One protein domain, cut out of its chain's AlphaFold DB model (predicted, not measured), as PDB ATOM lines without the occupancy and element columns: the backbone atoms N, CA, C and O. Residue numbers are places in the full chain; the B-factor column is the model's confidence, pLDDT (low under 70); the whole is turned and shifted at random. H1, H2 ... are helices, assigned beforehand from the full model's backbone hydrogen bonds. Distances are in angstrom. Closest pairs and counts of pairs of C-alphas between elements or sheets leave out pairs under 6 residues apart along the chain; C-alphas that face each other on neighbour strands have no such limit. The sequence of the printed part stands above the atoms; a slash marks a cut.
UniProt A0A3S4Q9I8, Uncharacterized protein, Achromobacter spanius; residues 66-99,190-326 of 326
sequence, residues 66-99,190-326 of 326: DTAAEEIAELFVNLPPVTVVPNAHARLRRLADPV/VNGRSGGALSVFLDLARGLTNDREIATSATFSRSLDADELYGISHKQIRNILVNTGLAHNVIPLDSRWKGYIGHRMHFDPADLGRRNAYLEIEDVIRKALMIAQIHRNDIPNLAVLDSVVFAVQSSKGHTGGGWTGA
ATOM      1  N   ASP A  66     123.286  77.481 406.220       94.88
ATOM      2  CA  ASP A  66     124.660  77.972 406.040       94.88
ATOM      3  C   ASP A  66     125.688  76.823 405.996       94.88
ATOM      4  O   ASP A  66     126.708  76.949 405.329       94.88
ATOM      5  N   THR A  67     125.384  75.687 406.640       96.50
ATOM      6  CA  THR A  67     126.198  74.454 406.676       96.50
ATOM      7  C   THR A  67     125.964  73.511 405.493       96.50
ATOM      8  O   THR A  67     126.549  72.428 405.428       96.50
ATOM      9  N   ALA A  68     125.075  73.865 404.556       97.00
ATOM     10  CA  ALA A  68     124.648  72.947 403.502       97.00
ATOM     11  C   ALA A  68     125.812  72.494 402.611       97.00
ATOM     12  O   ALA A  68     125.833  71.345 402.171       97.00
ATOM     13  N   ALA A  69     126.777  73.375 402.331       97.62
ATOM     14  CA  ALA A  69     127.912  73.041 401.479       97.62
ATOM     15  C   ALA A  69     128.815  71.986 402.139       97.62
ATOM     16  O   ALA A  69     129.174  71.003 401.493       97.62
ATOM     17  N   GLU A  70     129.131  72.149 403.421       97.88
ATOM     18  CA  GLU A  70     129.935  71.218 404.212       97.88
ATOM     19  C   GLU A  70     129.229  69.863 404.351       97.88
ATOM     20  O   GLU A  70     129.805  68.822 404.034       97.88
ATOM     21  N   GLU A  71     127.947  69.866 404.724       97.44
ATOM     22  CA  GLU A  71     127.164  68.636 404.894       97.44
ATOM     23  C   GLU A  71     126.988  67.857 403.580       97.44
ATOM     24  O   GLU A  71     126.907  66.623 403.578       97.44
ATOM     25  N   ILE A  72     126.889  68.555 402.444       98.06
ATOM     26  CA  ILE A  72     126.826  67.931 401.115       98.06
ATOM     27  C   ILE A  72     128.218  67.450 400.677       98.06
ATOM     28  O   ILE A  72     128.314  66.398 400.039       98.06
ATOM     29  N   ALA A  73     129.297  68.147 401.039       98.00
ATOM     30  CA  ALA A  73     130.660  67.704 400.747       98.00
ATOM     31  C   ALA A  73     130.953  66.335 401.383       98.00
ATOM     32  O   ALA A  73     131.516  65.459 400.724       98.00
ATOM     33  N   GLU A  74     130.478  66.099 402.612       96.94
ATOM     34  CA  GLU A  74     130.556  64.786 403.272       96.94
ATOM     35  C   GLU A  74     129.855  63.676 402.472       96.94
ATOM     36  O   GLU A  74     130.335  62.539 402.419       96.94
ATOM     37  N   LEU A  75     128.741  63.982 401.793       96.19
ATOM     38  CA  LEU A  75     128.104  63.019 400.892       96.19
ATOM     39  C   LEU A  75     129.007  62.697 399.701       96.19
ATOM     40  O   LEU A  75     129.122  61.537 399.313       96.19
ATOM     41  N   PHE A  76     129.652  63.706 399.112       97.25
ATOM     42  CA  PHE A  76     130.516  63.514 397.944       97.25
ATOM     43  C   PHE A  76     131.743  62.659 398.247       97.25
ATOM     44  O   PHE A  76     132.138  61.855 397.403       97.25
ATOM     45  N   VAL A  77     132.309  62.751 399.453       95.88
ATOM     46  CA  VAL A  77     133.415  61.874 399.876       95.88
ATOM     47  C   VAL A  77     133.023  60.395 399.780       95.88
ATOM     48  O   VAL A  77     133.839  59.573 399.373       95.88
ATOM     49  N   ASN A  78     131.754  60.072 400.046       92.94
ATOM     50  CA  ASN A  78     131.228  58.707 400.050       92.94
ATOM     51  C   ASN A  78     130.704  58.214 398.687       92.94
ATOM     52  O   ASN A  78     130.216  57.087 398.588       92.94
ATOM     53  N   LEU A  79     130.778  59.027 397.626       94.88
ATOM     54  CA  LEU A  79     130.393  58.579 396.286       94.88
ATOM     55  C   LEU A  79     131.346  57.482 395.774       94.88
ATOM     56  O   LEU A  79     132.535  57.506 396.098       94.88
ATOM     57  N   PRO A  80     130.887  56.567 394.904       94.50
ATOM     58  CA  PRO A  80     131.783  55.610 394.269       94.50
ATOM     59  C   PRO A  80     132.890  56.324 393.464       94.50
ATOM     60  O   PRO A  80     132.670  57.435 392.960       94.50
ATOM     61  N   PRO A  81     134.081  55.712 393.327       94.44
ATOM     62  CA  PRO A  81     135.141  56.231 392.466       94.44
ATOM     63  C   PRO A  81     134.684  56.382 391.011       94.44
ATOM     64  O   PRO A  81     133.956  55.536 390.489       94.44
ATOM     65  N   VAL A  82     135.171  57.404 390.305       94.25
ATOM     66  CA  VAL A  82     134.821  57.620 388.885       94.25
ATOM     67  C   VAL A  82     135.194  56.429 387.998       94.25
ATOM     68  O   VAL A  82     134.490  56.126 387.035       94.25
ATOM     69  N   THR A  83     136.257  55.700 388.345       92.25
ATOM     70  CA  THR A  83     136.728  54.516 387.610       92.25
ATOM     71  C   THR A  83     135.723  53.366 387.577       92.25
ATOM     72  O   THR A  83     135.758  52.572 386.641       92.25
ATOM     73  N   VAL A  84     134.811  53.280 388.553       92.00
ATOM     74  CA  VAL A  84     133.775  52.233 388.618       92.00
ATOM     75  C   VAL A  84     132.402  52.718 388.151       92.00
ATOM     76  O   VAL A  84     131.441  51.952 388.171       92.00
ATOM     77  N   VAL A  85     132.295  53.976 387.706       92.50
ATOM     78  CA  VAL A  85     131.061  54.555 387.166       92.50
ATOM     79  C   VAL A  85     131.226  54.796 385.660       92.50
ATOM     80  O   VAL A  85     131.779  55.824 385.257       92.50
ATOM     81  N   PRO A  86     130.706  53.902 384.790       90.94
ATOM     82  CA  PRO A  86     130.893  53.996 383.340       90.94
ATOM     83  C   PRO A  86     130.483  55.348 382.747       90.94
ATOM     84  O   PRO A  86     131.191  55.893 381.903       90.94
ATOM     85  N   ASN A  87     129.384  55.927 383.235       86.69
ATOM     86  CA  ASN A  87     128.884  57.218 382.759       86.69
ATOM     87  C   ASN A  87     129.814  58.379 383.127       86.69
ATOM     88  O   ASN A  87     129.989  59.299 382.332       86.69
ATOM     89  N   ALA A  88     130.445  58.328 384.301       93.75
ATOM     90  CA  ALA A  88     131.406  59.339 384.730       93.75
ATOM     91  C   ALA A  88     132.702  59.244 383.909       93.75
ATOM     92  O   ALA A  88     133.250  60.258 383.480       93.75
ATOM     93  N   HIS A  89     133.143  58.025 383.592       92.62
ATOM     94  CA  HIS A  89     134.276  57.815 382.698       92.62
ATOM     95  C   HIS A  89     133.970  58.242 381.247       92.62
ATOM     96  O   HIS A  89     134.791  58.897 380.604       92.62
ATOM     97  N   ALA A  90     132.771  57.948 380.733       91.38
ATOM     98  CA  ALA A  90     132.318  58.442 379.432       91.38
ATOM     99  C   ALA A  90     132.259  59.978 379.396       91.38
ATOM    100  O   ALA A  90     132.712  60.579 378.420       91.38
ATOM    101  N   ARG A  91     131.790  60.611 380.481       95.00
ATOM    102  CA  ARG A  91     131.804  62.071 380.638       95.00
ATOM    103  C   ARG A  91     133.216  62.633 380.530       95.00
ATOM    104  O   ARG A  91     133.416  63.576 379.776       95.00
ATOM    105  N   LEU A  92     134.190  62.054 381.235       95.81
ATOM    106  CA  LEU A  92     135.588  62.493 381.155       95.81
ATOM    107  C   LEU A  92     136.130  62.436 379.723       95.81
ATOM    108  O   LEU A  92     136.750  63.395 379.272       95.81
ATOM    109  N   ARG A  93     135.855  61.352 378.986       95.38
ATOM    110  CA  ARG A  93     136.261  61.245 377.576       95.38
ATOM    111  C   ARG A  93     135.608  62.317 376.709       95.38
ATOM    112  O   ARG A  93     136.292  62.923 375.896       95.38
ATOM    113  N   ARG A  94     134.315  62.584 376.910       94.50
ATOM    114  CA  ARG A  94     133.590  63.611 376.151       94.50
ATOM    115  C   ARG A  94     134.070  65.028 376.473       94.50
ATOM    116  O   ARG A  94     134.118  65.855 375.579       94.50
ATOM    117  N   LEU A  95     134.453  65.314 377.717       95.25
ATOM    118  CA  LEU A  95     135.069  66.598 378.082       95.25
ATOM    119  C   LEU A  95     136.464  66.769 377.453       95.25
ATOM    120  O   LEU A  95     136.855  67.885 377.117       95.25
ATOM    121  N   ALA A  96     137.212  65.672 377.290       95.69
ATOM    122  CA  ALA A  96     138.516  65.679 376.630       95.69
ATOM    123  C   ALA A  96     138.415  65.817 375.099       95.69
ATOM    124  O   ALA A  96     139.285  66.438 374.490       95.69
ATOM    125  N   ASP A  97     137.360  65.268 374.492       96.31
ATOM    126  CA  ASP A  97     137.056  65.381 373.062       96.31
ATOM    127  C   ASP A  97     135.603  65.853 372.858       96.31
ATOM    128  O   ASP A  97     134.699  65.036 372.620       96.31
ATOM    129  N   PRO A  98     135.346  67.165 373.025       96.31
ATOM    130  CA  PRO A  98     134.009  67.719 372.887       96.31
ATOM    131  C   PRO A  98     133.532  67.665 371.437       96.31
ATOM    132  O   PRO A  98     134.322  67.586 370.495       96.31
ATOM    133  N   VAL A  99     132.216  67.766 371.268       95.56
ATOM    134  CA  VAL A  99     131.550  67.879 369.967       95.56
ATOM    135  C   VAL A  99     132.139  69.032 369.151       95.56
ATOM    136  O   VAL A  99     132.322  70.138 369.663       95.56
ATOM    137  N   VAL A 190     133.202  75.874 365.427       94.62
ATOM    138  CA  VAL A 190     134.163  76.982 365.522       94.62
ATOM    139  C   VAL A 190     133.960  78.044 364.434       94.62
ATOM    140  O   VAL A 190     134.199  79.226 364.685       94.62
ATOM    141  N   ASN A 191     133.413  77.664 363.280       93.44
ATOM    142  CA  ASN A 191     133.217  78.538 362.124       93.44
ATOM    143  C   ASN A 191     131.808  79.147 362.040       93.44
ATOM    144  O   ASN A 191     131.493  79.834 361.067       93.44
ATOM    145  N   GLY A 192     130.964  78.943 363.058       92.50
ATOM    146  CA  GLY A 192     129.617  79.512 363.090       92.50
ATOM    147  C   GLY A 192     129.572  81.047 362.989       92.50
ATOM    148  O   GLY A 192     130.566  81.761 363.071       92.50
ATOM    149  N   ARG A 193     128.392  81.628 362.844       91.00
ATOM    150  CA  ARG A 193     128.188  83.077 362.904       91.00
ATOM    151  C   ARG A 193     127.885  83.466 364.342       91.00
ATOM    152  O   ARG A 193     127.015  82.869 364.966       91.00
ATOM    153  N   SER A 194     128.620  84.439 364.869       82.31
ATOM    154  CA  SER A 194     128.411  84.925 366.235       82.31
ATOM    155  C   SER A 194     127.042  85.592 366.390       82.31
ATOM    156  O   SER A 194     126.544  86.222 365.456       82.31
ATOM    157  N   GLY A 195     126.480  85.498 367.596       76.62
ATOM    158  CA  GLY A 195     125.182  86.072 367.948       76.62
ATOM    159  C   GLY A 195     124.013  85.088 367.837       76.62
ATOM    160  O   GLY A 195     124.059  84.097 367.107       76.62
ATOM    161  N   GLY A 196     122.955  85.375 368.599       81.94
ATOM    162  CA  GLY A 196     121.736  84.573 368.672       81.94
ATOM    163  C   GLY A 196     121.825  83.362 369.604       81.94
ATOM    164  O   GLY A 196     122.808  83.159 370.324       81.94
ATOM    165  N   ALA A 197     120.792  82.524 369.527       85.12
ATOM    166  CA  ALA A 197     120.466  81.547 370.561       85.12
ATOM    167  C   ALA A 197     121.522  80.444 370.788       85.12
ATOM    168  O   ALA A 197     121.555  79.819 371.844       85.12
ATOM    169  N   LEU A 198     122.395  80.189 369.806       92.31
ATOM    170  CA  LEU A 198     123.454  79.174 369.897       92.31
ATOM    171  C   LEU A 198     124.832  79.743 370.279       92.31
ATOM    172  O   LEU A 198     125.799  78.984 370.341       92.31
ATOM    173  N   SER A 199     124.933  81.051 370.535       91.81
ATOM    174  CA  SER A 199     126.195  81.766 370.791       91.81
ATOM    175  C   SER A 199     127.073  81.098 371.850       91.81
ATOM    176  O   SER A 199     128.247  80.851 371.587       91.81
ATOM    177  N   VAL A 200     126.498  80.690 372.985       92.94
ATOM    178  CA  VAL A 200     127.248  80.036 374.070       92.94
ATOM    179  C   VAL A 200     127.986  78.769 373.624       92.94
ATOM    180  O   VAL A 200     129.111  78.526 374.055       92.94
ATOM    181  N   PHE A 201     127.398  77.967 372.729       94.81
ATOM    182  CA  PHE A 201     128.039  76.751 372.224       94.81
ATOM    183  C   PHE A 201     129.222  77.087 371.314       94.81
ATOM    184  O   PHE A 201     130.254  76.421 371.381       94.81
ATOM    185  N   LEU A 202     129.089  78.133 370.493       94.44
ATOM    186  CA  LEU A 202     130.164  78.598 369.617       94.44
ATOM    187  C   LEU A 202     131.308  79.202 370.426       94.44
ATOM    188  O   LEU A 202     132.469  78.908 370.154       94.44
ATOM    189  N   ASP A 203     130.988  80.025 371.424       94.12
ATOM    190  CA  ASP A 203     131.983  80.693 372.258       94.12
ATOM    191  C   ASP A 203     132.809  79.674 373.047       94.12
ATOM    192  O   ASP A 203     134.027  79.820 373.139       94.12
ATOM    193  N   LEU A 204     132.180  78.602 373.541       94.94
ATOM    194  CA  LEU A 204     132.885  77.476 374.156       94.94
ATOM    195  C   LEU A 204     133.730  76.702 373.141       94.94
ATOM    196  O   LEU A 204     134.901  76.439 373.405       94.94
ATOM    197  N   ALA A 205     133.178  76.372 371.968       94.44
ATOM    198  CA  ALA A 205     133.908  75.642 370.928       94.44
ATOM    199  C   ALA A 205     135.158  76.406 370.450       94.44
ATOM    200  O   ALA A 205     136.182  75.802 370.140       94.44
ATOM    201  N   ARG A 206     135.089  77.741 370.421       94.19
ATOM    202  CA  ARG A 206     136.195  78.642 370.059       94.19
ATOM    203  C   ARG A 206     137.150  78.952 371.206       94.19
ATOM    204  O   ARG A 206     138.191  79.556 370.967       94.19
ATOM    205  N   GLY A 207     136.780  78.615 372.441       92.06
ATOM    206  CA  GLY A 207     137.516  79.014 373.639       92.06
ATOM    207  C   GLY A 207     137.444  80.514 373.959       92.06
ATOM    208  O   GLY A 207     138.303  81.013 374.679       92.06
ATOM    209  N   LEU A 208     136.441  81.236 373.444       91.31
ATOM    210  CA  LEU A 208     136.181  82.643 373.793       91.31
ATOM    211  C   LEU A 208     135.610  82.783 375.208       91.31
ATOM    212  O   LEU A 208     135.803  83.800 375.868       91.31
ATOM    213  N   THR A 209     134.926  81.742 375.675       91.50
ATOM    214  CA  THR A 209     134.518  81.566 377.068       91.50
ATOM    215  C   THR A 209     134.907  80.166 377.526       91.50
ATOM    216  O   THR A 209     135.123  79.272 376.705       91.50
ATOM    217  N   ASN A 210     135.037  79.961 378.833       88.19
ATOM    218  CA  ASN A 210     135.229  78.636 379.409       88.19
ATOM    219  C   ASN A 210     134.744  78.603 380.861       88.19
ATOM    220  O   ASN A 210     134.613  79.636 381.515       88.19
ATOM    221  N   ASP A 211     134.506  77.396 381.361       94.44
ATOM    222  CA  ASP A 211     134.065  77.145 382.729       94.44
ATOM    223  C   ASP A 211     134.963  76.127 383.441       94.44
ATOM    224  O   ASP A 211     134.518  75.436 384.351       94.44
ATOM    225  N   ARG A 212     136.227  75.998 383.019       92.88
ATOM    226  CA  ARG A 212     137.121  74.918 383.473       92.88
ATOM    227  C   ARG A 212     137.497  75.027 384.948       92.88
ATOM    228  O   ARG A 212     137.623  74.007 385.620       92.88
ATOM    229  N   GLU A 213     137.665  76.243 385.450       93.69
ATOM    230  CA  GLU A 213     137.992  76.482 386.853       93.69
ATOM    231  C   GLU A 213     136.718  76.507 387.703       93.69
ATOM    232  O   GLU A 213     135.866  77.388 387.571       93.69
ATOM    233  N   ILE A 214     136.590  75.542 388.618       93.69
ATOM    234  CA  ILE A 214     135.389  75.407 389.449       93.69
ATOM    235  C   ILE A 214     135.126  76.661 390.296       93.69
ATOM    236  O   ILE A 214     133.981  77.103 390.365       93.69
ATOM    237  N   ALA A 215     136.172  77.285 390.847       89.56
ATOM    238  CA  ALA A 215     136.068  78.444 391.733       89.56
ATOM    239  C   ALA A 215     135.451  79.678 391.051       89.56
ATOM    240  O   ALA A 215     134.757  80.463 391.696       89.56
ATOM    241  N   THR A 216     135.657  79.835 389.741       90.25
ATOM    242  CA  THR A 216     135.190  80.995 388.963       90.25
ATOM    243  C   THR A 216     134.009  80.662 388.039       90.25
ATOM    244  O   THR A 216     133.292  81.562 387.587       90.25
ATOM    245  N   SER A 217     133.718  79.370 387.835       94.06
ATOM    246  CA  SER A 217     132.658  78.862 386.945       94.06
ATOM    247  C   SER A 217     131.234  79.346 387.256       94.06
ATOM    248  O   SER A 217     130.372  79.340 386.374       94.06
ATOM    249  N   ALA A 218     130.959  79.819 388.476       94.56
ATOM    250  CA  ALA A 218     129.651  80.373 388.835       94.56
ATOM    251  C   ALA A 218     129.268  81.585 387.965       94.56
ATOM    252  O   ALA A 218     128.089  81.788 387.669       94.56
ATOM    253  N   THR A 219     130.247  82.388 387.532       93.62
ATOM    254  CA  THR A 219     130.007  83.521 386.624       93.62
ATOM    255  C   THR A 219     129.579  83.043 385.241       93.62
ATOM    256  O   THR A 219     128.611  83.571 384.696       93.62
ATOM    257  N   PHE A 220     130.226  81.998 384.716       94.44
ATOM    258  CA  PHE A 220     129.812  81.371 383.463       94.44
ATOM    259  C   PHE A 220     128.377  80.833 383.563       94.44
ATOM    260  O   PHE A 220     127.528  81.210 382.761       94.44
ATOM    261  N   SER A 221     128.055  80.044 384.595       94.25
ATOM    262  CA  SER A 221     126.697  79.502 384.763       94.25
ATOM    263  C   SER A 221     125.619  80.585 384.880       94.25
ATOM    264  O   SER A 221     124.520  80.437 384.340       94.25
ATOM    265  N   ARG A 222     125.941  81.709 385.536       93.75
ATOM    266  CA  ARG A 222     125.068  82.888 385.593       93.75
ATOM    267  C   ARG A 222     124.830  83.497 384.216       93.75
ATOM    268  O   ARG A 222     123.716  83.939 383.970       93.75
ATOM    269  N   SER A 223     125.817  83.505 383.324       91.00
ATOM    270  CA  SER A 223     125.662  84.030 381.959       91.00
ATOM    271  C   SER A 223     124.786  83.161 381.049       91.00
ATOM    272  O   SER A 223     124.325  83.653 380.025       91.00
ATOM    273  N   LEU A 224     124.509  81.903 381.426       90.69
ATOM    274  CA  LEU A 224     123.640  81.025 380.646       90.69
ATOM    275  C   LEU A 224     122.206  81.554 380.621       90.69
ATOM    276  O   LEU A 224     121.520  81.582 381.651       90.69
ATOM    277  N   ASP A 225     121.752  81.892 379.420       82.00
ATOM    278  CA  ASP A 225     120.377  82.257 379.127       82.00
ATOM    279  C   ASP A 225     119.730  81.183 378.245       82.00
ATOM    280  O   ASP A 225     120.290  80.764 377.234       82.00
ATOM    281  N   ALA A 226     118.571  80.687 378.676       80.44
ATOM    282  CA  ALA A 226     117.803  79.690 377.939       80.44
ATOM    283  C   ALA A 226     116.611  80.314 377.198       80.44
ATOM    284  O   ALA A 226     115.978  79.624 376.403       80.44
ATOM    285  N   ASP A 227     116.311  81.596 377.430       79.56
ATOM    286  CA  ASP A 227     115.094  82.242 376.933       79.56
ATOM    287  C   ASP A 227     115.098  82.383 375.401       79.56
ATOM    288  O   ASP A 227     114.044  82.344 374.764       79.56
ATOM    289  N   GLU A 228     116.282  82.451 374.784       78.31
ATOM    290  CA  GLU A 228     116.435  82.463 373.323       78.31
ATOM    291  C   GLU A 228     116.257  81.073 372.675       78.31
ATOM    292  O   GLU A 228     116.097  80.963 371.457       78.31
ATOM    293  N   LEU A 229     116.264  79.996 373.469       84.44
ATOM    294  CA  LEU A 229     116.192  78.614 372.996       84.44
ATOM    295  C   LEU A 229     114.795  78.031 373.221       84.44
ATOM    296  O   LEU A 229     114.458  77.521 374.290       84.44
ATOM    297  N   TYR A 230     113.970  78.054 372.171       85.06
ATOM    298  CA  TYR A 230     112.603  77.540 372.245       85.06
ATOM    299  C   TYR A 230     112.555  76.097 372.771       85.06
ATOM    300  O   TYR A 230     113.164  75.182 372.209       85.06
ATOM    301  N   GLY A 231     111.768  75.892 373.830       81.69
ATOM    302  CA  GLY A 231     111.544  74.577 374.434       81.69
ATOM    303  C   GLY A 231     112.716  74.044 375.266       81.69
ATOM    304  O   GLY A 231     112.642  72.911 375.740       81.69
ATOM    305  N   ILE A 232     113.766  74.839 375.484       89.62
ATOM    306  CA  ILE A 232     114.924  74.476 376.302       89.62
ATOM    307  C   ILE A 232     114.849  75.222 377.633       89.62
ATOM    308  O   ILE A 232     114.787  76.440 377.687       89.62
ATOM    309  N   SER A 233     114.841  74.480 378.739       89.94
ATOM    310  CA  SER A 233     114.876  75.049 380.090       89.94
ATOM    311  C   SER A 233     116.307  75.203 380.620       89.94
ATOM    312  O   SER A 233     117.256  74.670 380.041       89.94
ATOM    313  N   HIS A 234     116.470  75.834 381.791       90.38
ATOM    314  CA  HIS A 234     117.764  75.941 382.485       90.38
ATOM    315  C   HIS A 234     118.457  74.595 382.728       90.38
ATOM    316  O   HIS A 234     119.684  74.512 382.636       90.38
ATOM    317  N   LYS A 235     117.680  73.540 383.003       92.25
ATOM    318  CA  LYS A 235     118.198  72.171 383.084       92.25
ATOM    319  C   LYS A 235     118.683  71.698 381.717       92.25
ATOM    320  O   LYS A 235     119.768  71.138 381.615       92.25
ATOM    321  N   GLN A 236     117.869  71.888 380.676       92.31
ATOM    322  CA  GLN A 236     118.146  71.323 379.357       92.31
ATOM    323  C   GLN A 236     119.352  71.976 378.686       92.31
ATOM    324  O   GLN A 236     120.167  71.250 378.133       92.31
ATOM    325  N   ILE A 237     119.543  73.296 378.803       94.12
ATOM    326  CA  ILE A 237     120.751  73.943 378.268       94.12
ATOM    327  C   ILE A 237     122.018  73.372 378.915       94.12
ATOM    328  O   ILE A 237     122.963  73.024 378.215       94.12
ATOM    329  N   ARG A 238     122.009  73.161 380.238       95.69
ATOM    330  CA  ARG A 238     123.128  72.535 380.959       95.69
ATOM    331  C   ARG A 238     123.316  71.086 380.545       95.69
ATOM    332  O   ARG A 238     124.447  70.685 380.323       95.69
ATOM    333  N   ASN A 239     122.228  70.333 380.371       94.44
ATOM    334  CA  ASN A 239     122.273  68.955 379.888       94.44
ATOM    335  C   ASN A 239     122.924  68.870 378.494       94.44
ATOM    336  O   ASN A 239     123.816  68.054 378.289       94.44
ATOM    337  N   ILE A 240     122.548  69.755 377.562       95.88
ATOM    338  CA  ILE A 240     123.174  69.841 376.233       95.88
ATOM    339  C   ILE A 240     124.661  70.176 376.378       95.88
ATOM    340  O   ILE A 240     125.486  69.465 375.817       95.88
ATOM    341  N   LEU A 241     125.009  71.210 377.150       96.75
ATOM    342  CA  LEU A 241     126.391  71.658 377.354       96.75
ATOM    343  C   LEU A 241     127.302  70.572 377.936       96.75
ATOM    344  O   LEU A 241     128.435  70.409 377.483       96.75
ATOM    345  N   VAL A 242     126.824  69.814 378.925       95.94
ATOM    346  CA  VAL A 242     127.625  68.721 379.480       95.94
ATOM    347  C   VAL A 242     127.707  67.563 378.487       95.94
ATOM    348  O   VAL A 242     128.780  66.976 378.337       95.94
ATOM    349  N   ASN A 243     126.608  67.188 377.813       93.94
ATOM    350  CA  ASN A 243     126.563  66.011 376.924       93.94
ATOM    351  C   ASN A 243     127.346  66.214 375.626       93.94
ATOM    352  O   ASN A 243     127.862  65.249 375.069       93.94
ATOM    353  N   THR A 244     127.520  67.459 375.192       96.00
ATOM    354  CA  THR A 244     128.445  67.820 374.110       96.00
ATOM    355  C   THR A 244     129.899  67.909 374.570       96.00
ATOM    356  O   THR A 244     130.785  68.031 373.733       96.00
ATOM    357  N   GLY A 245     130.166  67.850 375.879       96.50
ATOM    358  CA  GLY A 245     131.503  68.025 376.451       96.50
ATOM    359  C   GLY A 245     131.990  69.475 376.482       96.50
ATOM    360  O   GLY A 245     133.139  69.721 376.834       96.50
ATOM    361  N   LEU A 246     131.139  70.438 376.118       96.94
ATOM    362  CA  LEU A 246     131.534  71.839 375.992       96.94
ATOM    363  C   LEU A 246     131.659  72.547 377.351       96.94
ATOM    364  O   LEU A 246     132.428  73.498 377.454       96.94
ATOM    365  N   ALA A 247     130.949  72.086 378.389       97.06
ATOM    366  CA  ALA A 247     130.997  72.671 379.733       97.06
ATOM    367  C   ALA A 247     131.370  71.644 380.815       97.06
ATOM    368  O   ALA A 247     130.903  70.504 380.800       97.06
ATOM    369  N   HIS A 248     132.186  72.077 381.776       97.44
ATOM    370  CA  HIS A 248     132.755  71.259 382.851       97.44
ATOM    371  C   HIS A 248     132.052  71.474 384.199       97.44
ATOM    372  O   HIS A 248     131.799  70.521 384.933       97.44
ATOM    373  N   ASN A 249     131.742  72.719 384.550       97.75
ATOM    374  CA  ASN A 249     131.293  73.149 385.874       97.75
ATOM    375  C   ASN A 249     129.891  73.778 385.843       97.75
ATOM    376  O   ASN A 249     129.607  74.778 386.515       97.75
ATOM    377  N   VAL A 250     128.996  73.122 385.109       96.56
ATOM    378  CA  VAL A 250     127.544  73.320 385.169       96.56
ATOM    379  C   VAL A 250     126.851  71.988 385.428       96.56
ATOM    380  O   VAL A 250     127.406  70.928 385.140       96.56
ATOM    381  N   ILE A 251     125.635  72.033 385.975       95.19
ATOM    382  CA  ILE A 251     124.950  70.827 386.449       95.19
ATOM    383  C   ILE A 251     123.470  70.815 386.048       95.19
ATOM    384  O   ILE A 251     122.755  71.775 386.333       95.19
ATOM    385  N   PRO A 252     122.965  69.769 385.372       94.44
ATOM    386  CA  PRO A 252     121.553  69.656 385.013       94.44
ATOM    387  C   PRO A 252     120.698  69.188 386.211       94.44
ATOM    388  O   PRO A 252     120.298  68.028 386.297       94.44
ATOM    389  N   LEU A 253     120.369  70.105 387.125       93.75
ATOM    390  CA  LEU A 253     119.579  69.827 388.328       93.75
ATOM    391  C   LEU A 253     118.194  69.265 388.000       93.75
ATOM    392  O   LEU A 253     117.436  69.805 387.188       93.75
ATOM    393  N   ASP A 254     117.830  68.197 388.706       88.19
ATOM    394  CA  ASP A 254     116.494  67.618 388.689       88.19
ATOM    395  C   ASP A 254     116.133  66.936 390.013       88.19
ATOM    396  O   ASP A 254     116.786  67.116 391.040       88.19
ATOM    397  N   SER A 255     115.047  66.164 390.015       84.06
ATOM    398  CA  SER A 255     114.551  65.486 391.210       84.06
ATOM    399  C   SER A 255     115.536  64.483 391.818       84.06
ATOM    400  O   SER A 255     115.386  64.158 392.992       84.06
ATOM    401  N   ARG A 256     116.535  63.990 391.074       87.75
ATOM    402  CA  ARG A 256     117.553  63.074 391.618       87.75
ATOM    403  C   ARG A 256     118.512  63.799 392.540       87.75
ATOM    404  O   ARG A 256     118.858  63.262 393.582       87.75
ATOM    405  N   TRP A 257     118.855  65.039 392.210       92.75
ATOM    406  CA  TRP A 257     119.622  65.904 393.102       92.75
ATOM    407  C   TRP A 257     118.878  66.162 394.408       92.75
ATOM    408  O   TRP A 257     119.476  66.089 395.477       92.75
ATOM    409  N   LYS A 258     117.555  66.355 394.339       88.56
ATOM    410  CA  LYS A 258     116.710  66.443 395.539       88.56
ATOM    411  C   LYS A 258     116.774  65.157 396.370       88.56
ATOM    412  O   LYS A 258     116.942  65.227 397.582       88.56
ATOM    413  N   GLY A 259     116.646  63.997 395.723       87.25
ATOM    414  CA  GLY A 259     116.733  62.692 396.387       87.25
ATOM    415  C   GLY A 259     118.096  62.441 397.038       87.25
ATOM    416  O   GLY A 259     118.151  61.982 398.175       87.25
ATOM    417  N   TYR A 260     119.176  62.808 396.347       91.19
ATOM    418  CA  TYR A 260     120.548  62.627 396.812       91.19
ATOM    419  C   TYR A 260     120.905  63.537 397.994       91.19
ATOM    420  O   TYR A 260     121.438  63.068 398.995       91.19
ATOM    421  N   ILE A 261     120.592  64.833 397.898       93.19
ATOM    422  CA  ILE A 261     120.908  65.818 398.946       93.19
ATOM    423  C   ILE A 261     120.047  65.588 400.200       93.19
ATOM    424  O   ILE A 261     120.508  65.769 401.333       93.19
ATOM    425  N   GLY A 262     118.803  65.139 400.016       89.06
ATOM    426  CA  GLY A 262     117.918  64.760 401.110       89.06
ATOM    427  C   GLY A 262     117.551  65.946 402.005       89.06
ATOM    428  O   GLY A 262     116.993  66.932 401.537       89.06
ATOM    429  N   HIS A 263     117.812  65.830 403.309       89.19
ATOM    430  CA  HIS A 263     117.406  66.824 404.312       89.19
ATOM    431  C   HIS A 263     118.395  67.986 404.499       89.19
ATOM    432  O   HIS A 263     118.050  68.947 405.179       89.19
ATOM    433  N   ARG A 264     119.590  67.922 403.897       93.69
ATOM    434  CA  ARG A 264     120.657  68.937 404.040       93.69
ATOM    435  C   ARG A 264     120.308  70.275 403.382       93.69
ATOM    436  O   ARG A 264     120.853  71.314 403.719       93.69
ATOM    437  N   MET A 265     119.390  70.245 402.420       93.69
ATOM    438  CA  MET A 265     118.843  71.421 401.754       93.69
ATOM    439  C   MET A 265     117.448  71.086 401.233       93.69
ATOM    440  O   MET A 265     117.232  70.012 400.669       93.69
ATOM    441  N   HIS A 266     116.500  72.008 401.383       90.88
ATOM    442  CA  HIS A 266     115.136  71.822 400.901       90.88
ATOM    443  C   HIS A 266     114.854  72.678 399.669       90.88
ATOM    444  O   HIS A 266     114.940  73.902 399.722       90.88
ATOM    445  N   PHE A 267     114.430  72.034 398.584       91.38
ATOM    446  CA  PHE A 267     113.885  72.685 397.395       91.38
ATOM    447  C   PHE A 267     112.849  71.782 396.712       91.38
ATOM    448  O   PHE A 267     112.855  70.554 396.853       91.38
ATOM    449  N   ASP A 268     111.941  72.380 395.950       87.69
ATOM    450  CA  ASP A 268     110.922  71.706 395.156       87.69
ATOM    451  C   ASP A 268     111.248  71.737 393.656       87.69
ATOM    452  O   ASP A 268     111.998  72.589 393.186       87.69
ATOM    453  N   PRO A 269     110.646  70.850 392.838       84.44
ATOM    454  CA  PRO A 269     110.829  70.887 391.383       84.44
ATOM    455  C   PRO A 269     110.500  72.249 390.752       84.44
ATOM    456  O   PRO A 269     111.096  72.630 389.751       84.44
ATOM    457  N   ALA A 270     109.578  73.007 391.354       86.25
ATOM    458  CA  ALA A 270     109.247  74.359 390.917       86.25
ATOM    459  C   ALA A 270     110.358  75.387 391.214       86.25
ATOM    460  O   ALA A 270     110.350  76.466 390.627       86.25
ATOM    461  N   ASP A 271     111.292  75.108 392.130       89.88
ATOM    462  CA  ASP A 271     112.489  75.933 392.346       89.88
ATOM    463  C   ASP A 271     113.456  75.799 391.177       89.88
ATOM    464  O   ASP A 271     113.971  76.801 390.698       89.88
ATOM    465  N   LEU A 272     113.586  74.591 390.624       88.94
ATOM    466  CA  LEU A 272     114.426  74.317 389.456       88.94
ATOM    467  C   LEU A 272     113.900  74.967 388.162       88.94
ATOM    468  O   LEU A 272     114.613  75.053 387.168       88.94
ATOM    469  N   GLY A 273     112.650  75.437 388.159       86.19
ATOM    470  CA  GLY A 273     112.105  76.261 387.079       86.19
ATOM    471  C   GLY A 273     112.452  77.749 387.194       86.19
ATOM    472  O   GLY A 273     112.222  78.488 386.242       86.19
ATOM    473  N   ARG A 274     112.973  78.215 388.338       88.69
ATOM    474  CA  ARG A 274     113.287  79.630 388.593       88.69
ATOM    475  C   ARG A 274     114.795  79.843 388.544       88.69
ATOM    476  O   ARG A 274     115.507  79.294 389.378       88.69
ATOM    477  N   ARG A 275     115.270  80.698 387.635       90.44
ATOM    478  CA  ARG A 275     116.704  80.952 387.405       90.44
ATOM    479  C   ARG A 275     117.511  81.197 388.684       90.44
ATOM    480  O   ARG A 275     118.500  80.513 388.903       90.44
ATOM    481  N   ASN A 276     117.079  82.123 389.541       92.25
ATOM    482  CA  ASN A 276     117.836  82.471 390.753       92.25
ATOM    483  C   ASN A 276     117.925  81.295 391.733       92.25
ATOM    484  O   ASN A 276     119.015  80.955 392.170       92.25
ATOM    485  N   ALA A 277     116.805  80.615 391.995       93.44
ATOM    486  CA  ALA A 277     116.794  79.451 392.880       93.44
ATOM    487  C   ALA A 277     117.638  78.298 392.310       93.44
ATOM    488  O   ALA A 277     118.381  77.655 393.042       93.44
ATOM    489  N   TYR A 278     117.576  78.071 390.994       94.38
ATOM    490  CA  TYR A 278     118.432  77.103 390.311       94.38
ATOM    491  C   TYR A 278     119.919  77.408 390.536       94.38
ATOM    492  O   TYR A 278     120.689  76.514 390.881       94.38
ATOM    493  N   LEU A 279     120.317  78.667 390.338       95.38
ATOM    494  CA  LEU A 279     121.702  79.111 390.487       95.38
ATOM    495  C   LEU A 279     122.182  79.026 391.940       95.38
ATOM    496  O   LEU A 279     123.316  78.625 392.159       95.38
ATOM    497  N   GLU A 280     121.330  79.353 392.913       95.88
ATOM    498  CA  GLU A 280     121.637  79.207 394.343       95.88
ATOM    499  C   GLU A 280     121.890  77.739 394.716       95.88
ATOM    500  O   GLU A 280     122.905  77.425 395.334       95.88
ATOM    501  N   ILE A 281     121.025  76.821 394.269       96.69
ATOM    502  CA  ILE A 281     121.188  75.375 394.495       96.69
ATOM    503  C   ILE A 281     122.478  74.860 393.840       96.69
ATOM    504  O   ILE A 281     123.247  74.122 394.457       96.69
ATOM    505  N   GLU A 282     122.726  75.245 392.587       97.44
ATOM    506  CA  GLU A 282     123.943  74.867 391.869       97.44
ATOM    507  C   GLU A 282     125.205  75.409 392.562       97.44
ATOM    508  O   GLU A 282     126.219  74.713 392.611       97.44
ATOM    509  N   ASP A 283     125.162  76.621 393.117       97.62
ATOM    510  CA  ASP A 283     126.297  77.230 393.815       97.62
ATOM    511  C   ASP A 283     126.646  76.519 395.127       97.62
ATOM    512  O   ASP A 283     127.823  76.309 395.418       97.62
ATOM    513  N   VAL A 284     125.644  76.059 395.879       98.00
ATOM    514  CA  VAL A 284     125.869  75.218 397.067       98.00
ATOM    515  C   VAL A 284     126.565  73.914 396.678       98.00
ATOM    516  O   VAL A 284     127.560  73.536 397.294       98.00
ATOM    517  N   ILE A 285     126.096  73.251 395.617       98.12
ATOM    518  CA  ILE A 285     126.707  72.011 395.111       98.12
ATOM    519  C   ILE A 285     128.139  72.263 394.616       98.12
ATOM    520  O   ILE A 285     129.030  71.447 394.855       98.12
ATOM    521  N   ARG A 286     128.385  73.409 393.971       98.12
ATOM    522  CA  ARG A 286     129.724  73.839 393.552       98.12
ATOM    523  C   ARG A 286     130.674  73.980 394.732       98.12
ATOM    524  O   ARG A 286     131.748  73.385 394.706       98.12
ATOM    525  N   LYS A 287     130.267  74.713 395.767       98.06
ATOM    526  CA  LYS A 287     131.053  74.883 396.997       98.06
ATOM    527  C   LYS A 287     131.313  73.544 397.683       98.06
ATOM    528  O   LYS A 287     132.448  73.268 398.058       98.06
ATOM    529  N   ALA A 288     130.302  72.683 397.759       98.31
ATOM    530  CA  ALA A 288     130.446  71.342 398.311       98.31
ATOM    531  C   ALA A 288     131.485  70.500 397.545       98.31
ATOM    532  O   ALA A 288     132.304  69.822 398.164       98.31
ATOM    533  N   LEU A 289     131.514  70.571 396.206       98.19
ATOM    534  CA  LEU A 289     132.547  69.888 395.422       98.19
ATOM    535  C   LEU A 289     133.935  70.484 395.679       98.19
ATOM    536  O   LEU A 289     134.881  69.725 395.852       98.19
ATOM    537  N   MET A 290     134.061  71.811 395.762       97.25
ATOM    538  CA  MET A 290     135.335  72.466 396.092       97.25
ATOM    539  C   MET A 290     135.890  72.009 397.450       97.25
ATOM    540  O   MET A 290     137.086  71.758 397.566       97.25
ATOM    541  N   ILE A 291     135.029  71.849 398.460       97.50
ATOM    542  CA  ILE A 291     135.414  71.318 399.778       97.50
ATOM    543  C   ILE A 291     135.839  69.846 399.660       97.50
ATOM    544  O   ILE A 291     136.892  69.451 400.161       97.50
ATOM    545  N   ALA A 292     135.046  69.025 398.964       97.06
ATOM    546  CA  ALA A 292     135.302  67.592 398.831       97.06
ATOM    547  C   ALA A 292     136.518  67.257 397.948       97.06
ATOM    548  O   ALA A 292     137.072  66.164 398.080       97.06
ATOM    549  N   GLN A 293     136.949  68.164 397.064       94.31
ATOM    550  CA  GLN A 293     138.028  67.932 396.097       94.31
ATOM    551  C   GLN A 293     139.335  67.480 396.753       94.31
ATOM    552  O   GLN A 293     140.000  66.608 396.206       94.31
ATOM    553  N   ILE A 294     139.641  67.956 397.966       91.31
ATOM    554  CA  ILE A 294     140.819  67.526 398.744       91.31
ATOM    555  C   ILE A 294     140.859  65.995 398.909       91.31
ATOM    556  O   ILE A 294     141.930  65.389 398.884       91.31
ATOM    557  N   HIS A 295     139.691  65.362 399.035       95.44
ATOM    558  CA  HIS A 295     139.536  63.916 399.194       95.44
ATOM    559  C   HIS A 295     139.098  63.204 397.905       95.44
ATOM    560  O   HIS A 295     139.242  61.988 397.800       95.44
ATOM    561  N   ARG A 296     138.556  63.942 396.929       94.81
ATOM    562  CA  ARG A 296     137.915  63.428 395.707       94.81
ATOM    563  C   ARG A 296     138.496  64.037 394.434       94.81
ATOM    564  O   ARG A 296     137.766  64.498 393.560       94.81
ATOM    565  N   ASN A 297     139.819  63.975 394.299       93.56
ATOM    566  CA  ASN A 297     140.532  64.416 393.092       93.56
ATOM    567  C   ASN A 297     140.093  63.671 391.813       93.56
ATOM    568  O   ASN A 297     140.313  64.163 390.709       93.56
ATOM    569  N   ASP A 298     139.468  62.496 391.941       96.00
ATOM    570  CA  ASP A 298     138.909  61.742 390.817       96.00
ATOM    571  C   ASP A 298     137.628  62.366 390.233       96.00
ATOM    572  O   ASP A 298     137.279  62.045 389.098       96.00
ATOM    573  N   ILE A 299     136.952  63.271 390.959       97.00
ATOM    574  CA  ILE A 299     135.795  64.052 390.489       97.00
ATOM    575  C   ILE A 299     136.242  65.507 390.236       97.00
ATOM    576  O   ILE A 299     136.100  66.371 391.104       97.00
ATOM    577  N   PRO A 300     136.778  65.829 389.045       95.81
ATOM    578  CA  PRO A 300     137.414  67.126 388.808       95.81
ATOM    579  C   PRO A 300     136.432  68.292 388.631       95.81
ATOM    580  O   PRO A 300     136.847  69.445 388.713       95.81
ATOM    581  N   ASN A 301     135.157  68.029 388.332       97.75
ATOM    582  CA  ASN A 301     134.190  69.065 387.962       97.75
ATOM    583  C   ASN A 301     132.728  68.619 388.162       97.75
ATOM    584  O   ASN A 301     132.449  67.440 388.411       97.75
ATOM    585  N   LEU A 302     131.790  69.565 388.036       98.19
ATOM    586  CA  LEU A 302     130.360  69.311 388.267       98.19
ATOM    587  C   LEU A 302     129.723  68.356 387.253       98.19
ATOM    588  O   LEU A 302     128.848  67.578 387.627       98.19
ATOM    589  N   ALA A 303     130.161  68.365 385.994       97.69
ATOM    590  CA  ALA A 303     129.619  67.474 384.969       97.69
ATOM    591  C   ALA A 303     129.944  65.994 385.262       97.69
ATOM    592  O   ALA A 303     129.118  65.098 385.041       97.69
ATOM    593  N   VAL A 304     131.144  65.725 385.785       97.62
ATOM    594  CA  VAL A 304     131.544  64.387 386.246       97.62
ATOM    595  C   VAL A 304     130.786  64.019 387.516       97.62
ATOM    596  O   VAL A 304     130.225  62.925 387.577       97.62
ATOM    597  N   LEU A 305     130.691  64.937 388.483       97.62
ATOM    598  CA  LEU A 305     129.926  64.732 389.715       97.62
ATOM    599  C   LEU A 305     128.472  64.328 389.431       97.62
ATOM    600  O   LEU A 305     127.992  63.351 390.001       97.62
ATOM    601  N   ASP A 306     127.792  65.026 388.517       96.69
ATOM    602  CA  ASP A 306     126.426  64.702 388.084       96.69
ATOM    603  C   ASP A 306     126.298  63.266 387.586       96.69
ATOM    604  O   ASP A 306     125.386  62.542 387.978       96.69
ATOM    605  N   SER A 307     127.272  62.814 386.800       94.50
ATOM    606  CA  SER A 307     127.286  61.456 386.253       94.50
ATOM    607  C   SER A 307     127.441  60.395 387.354       94.50
ATOM    608  O   SER A 307     126.843  59.319 387.266       94.50
ATOM    609  N   VAL A 308     128.207  60.702 388.407       95.00
ATOM    610  CA  VAL A 308     128.389  59.831 389.579       95.00
ATOM    611  C   VAL A 308     127.130  59.806 390.449       95.00
ATOM    612  O   VAL A 308     126.628  58.729 390.772       95.00
ATOM    613  N   VAL A 309     126.565  60.973 390.772       93.94
ATOM    614  CA  VAL A 309     125.318  61.090 391.550       93.94
ATOM    615  C   VAL A 309     124.157  60.395 390.839       93.94
ATOM    616  O   VAL A 309     123.390  59.663 391.468       93.94
ATOM    617  N   PHE A 310     124.055  60.548 389.518       89.69
ATOM    618  CA  PHE A 310     123.056  59.863 388.702       89.69
ATOM    619  C   PHE A 310     123.138  58.347 388.871       89.69
ATOM    620  O   PHE A 310     122.106  57.704 389.064       89.69
ATOM    621  N   ALA A 311     124.341  57.770 388.810       87.19
ATOM    622  CA  ALA A 311     124.532  56.326 388.924       87.19
ATOM    623  C   ALA A 311     124.064  55.791 390.287       87.19
ATOM    624  O   ALA A 311     123.406  54.751 390.340       87.19
ATOM    625  N   VAL A 312     124.326  56.533 391.367       87.25
ATOM    626  CA  VAL A 312     123.877  56.183 392.726       87.25
ATOM    627  C   VAL A 312     122.357  56.296 392.877       87.25
ATOM    628  O   VAL A 312     121.746  55.492 393.574       87.25
ATOM    629  N   GLN A 313     121.731  57.281 392.229       85.88
ATOM    630  CA  GLN A 313     120.284  57.522 392.328       85.88
ATOM    631  C   GLN A 313     119.444  56.693 391.347       85.88
ATOM    632  O   GLN A 313     118.220  56.627 391.481       85.88
ATOM    633  N   SER A 314     120.058  56.078 390.337       70.12
ATOM    634  CA  SER A 314     119.337  55.232 389.388       70.12
ATOM    635  C   SER A 314     118.964  53.886 390.026       70.12
ATOM    636  O   SER A 314     119.822  53.156 390.512       70.12
ATOM    637  N   SER A 315     117.674  53.531 389.994       51.06
ATOM    638  CA  SER A 315     117.129  52.267 390.530       51.06
ATOM    639  C   SER A 315     117.664  51.003 389.838       51.06
ATOM    640  O   SER A 315     117.489  49.898 390.350       51.06
ATOM    641  N   LYS A 316     118.342  51.157 388.695       45.22
ATOM    642  CA  LYS A 316     119.146  50.129 388.025       45.22
ATOM    643  C   LYS A 316     120.610  50.336 388.428       45.22
ATOM    644  O   LYS A 316     121.359  50.992 387.709       45.22
ATOM    645  N   GLY A 317     120.989  49.853 389.611       34.41
ATOM    646  CA  GLY A 317     122.342  50.022 390.142       34.41
ATOM    647  C   GLY A 317     123.427  49.657 389.124       34.41
ATOM    648  O   GLY A 317     123.283  48.666 388.424       34.41
ATOM    649  N   HIS A 318     124.492  50.461 389.041       38.28
ATOM    650  CA  HIS A 318     125.760  50.208 388.328       38.28
ATOM    651  C   HIS A 318     125.713  49.729 386.854       38.28
ATOM    652  O   HIS A 318     126.765  49.562 386.242       38.28
ATOM    653  N   THR A 319     124.544  49.584 386.228       32.66
ATOM    654  CA  THR A 319     124.395  49.098 384.851       32.66
ATOM    655  C   THR A 319     123.775  50.176 383.965       32.66
ATOM    656  O   THR A 319     122.558  50.333 383.923       32.66
ATOM    657  N   GLY A 320     124.635  50.932 383.273       36.34
ATOM    658  CA  GLY A 320     124.428  51.438 381.904       36.34
ATOM    659  C   GLY A 320     123.117  52.146 381.526       36.34
ATOM    660  O   GLY A 320     122.751  52.098 380.361       36.34
ATOM    661  N   GLY A 321     122.387  52.766 382.457       33.72
ATOM    662  CA  GLY A 321     121.036  53.289 382.181       33.72
ATOM    663  C   GLY A 321     120.899  54.808 382.057       33.72
ATOM    664  O   GLY A 321     119.808  55.297 381.773       33.72
ATOM    665  N   GLY A 322     121.960  55.575 382.305       37.34
ATOM    666  CA  GLY A 322     121.957  57.007 381.999       37.34
ATOM    667  C   GLY A 322     122.345  57.214 380.546       37.34
ATOM    668  O   GLY A 322     123.415  56.760 380.155       37.34
ATOM    669  N   TRP A 323     121.487  57.868 379.761       40.66
ATOM    670  CA  TRP A 323     121.774  58.204 378.368       40.66
ATOM    671  C   TRP A 323     123.112  58.953 378.270       40.66
ATOM    672  O   TRP A 323     123.273  60.022 378.856       40.66
ATOM    673  N   THR A 324     124.082  58.353 377.577       42.28
ATOM    674  CA  THR A 324     125.454  58.868 377.424       42.28
ATOM    675  C   THR A 324     125.691  59.566 376.088       42.28
ATOM    676  O   THR A 324     126.824  59.957 375.828       42.28
ATOM    677  N   GLY A 325     124.646  59.766 375.270       38.19
ATOM    678  CA  GLY A 325     124.734  60.520 374.017       38.19
ATOM    679  C   GLY A 325     125.959  60.142 373.186       38.19
ATOM    680  O   GLY A 325     126.791  61.015 372.921       38.19
ATOM    681  N   ALA A 326     126.102  58.847 372.878       32.69
ATOM    682  CA  ALA A 326     127.147  58.359 371.982       32.69
ATOM    683  C   ALA A 326     127.055  59.080 370.631       32.69
ATOM    684  O   ALA A 326     125.935  59.130 370.068       32.69
TER     685      ALA A 326
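AT A GLANCE: This is residues 66 to 99 and 190 to 326 of the 326 residues of an uncharacterized protein of Achromobacter spanius (UniProt A0A3S4Q9I8). The long helix H7 runs along one side of a compact assembly of mostly short helices, with H1 crossing its last part and H4 near its residues 279 to 283. On the other side H2 and H8 lie side by side, running opposite ways, with H6 at one end of this pair and H5 at the other; H3 lies out at one end of the longest axis, near H5. The printed part has 171 residues with eight named helices, H1 to H8 in chain order, and no named strand. The class is all helix, with under half of the residues, 82, in named elements. The radius of gyration of the C-alphas is 15.4 A, and the spans are 44 by 32 by 29 A.

HOW THE PARTS SIT: H7, residues 275 to 292, touches H1, residues 68 to 77, with its residues 284 to 292 alone, at a steep tilt of 51 degrees, the same way; the closest C-alphas, of Ala 73 and Ala 288, are 4.4 A apart. With residues 279 to 283 alone H7 only just touches H4, residues 217 to 223, with 3 pairs of C-alphas within 8 A, the closest those of Ala 218 and Asp 283 at 6.8 A. H8, residues 302 to 313, is close to H7 but not clearly touching, about perpendicular at 89 degrees, with the C-alphas of Arg 286 and Leu 302 closest at 7.0 A. H8 touches H2, residues 86 to 96, at a shallow tilt of 12 degrees, opposite ways, closest at the C-alphas of Ala 88 and Ser 307, 4.9 A. With residues 309 to 313 alone H8 touches H6, residues 255 to 261, about perpendicular at 88 degrees, closest at the C-alphas of Arg 256 and Gln 313, 6.2 A. H2 touches H5, residues 234 to 243, about perpendicular at 80 degrees, closest at the C-alphas of Arg 94 and Asn 243, 7.5 A. H3, residues 199 to 205, touches no helix; the closest C-alphas to H5, of Phe 201 and Leu 241, are 7.4 A apart. Every O i to N i+4 pair is within hydrogen-bond range in H2, H3, H4, H6, H7 and H8, against 5 of 6 in H1 and 5 of 6 in H5.

IN THESE COORDINATES: H7 is 25.6 A long, from C-alpha 275 at (116.704, 80.952, 387.405) to C-alpha 292. H8 measures 16.0 A, H2 15.5 A, H1 14.6 A and H5 14.4 A. H1 begins at C-alpha 68, (124.648, 72.947, 403.502), and H8 ends at C-alpha 313, (120.284, 57.522, 392.328).

THE WHOLE: The C-alphas farthest apart, of Asn 191 and His 263, are 46.6 A apart. Residues 100 to 189 are not printed, and C-alphas 99 and 190 are 10.5 A apart across this cut. The links H3 to H4, H5 to H6 and H6 to H7 are long. Mean pLDDT of the printed part is 88.9; residues 315 to 326 are under 70.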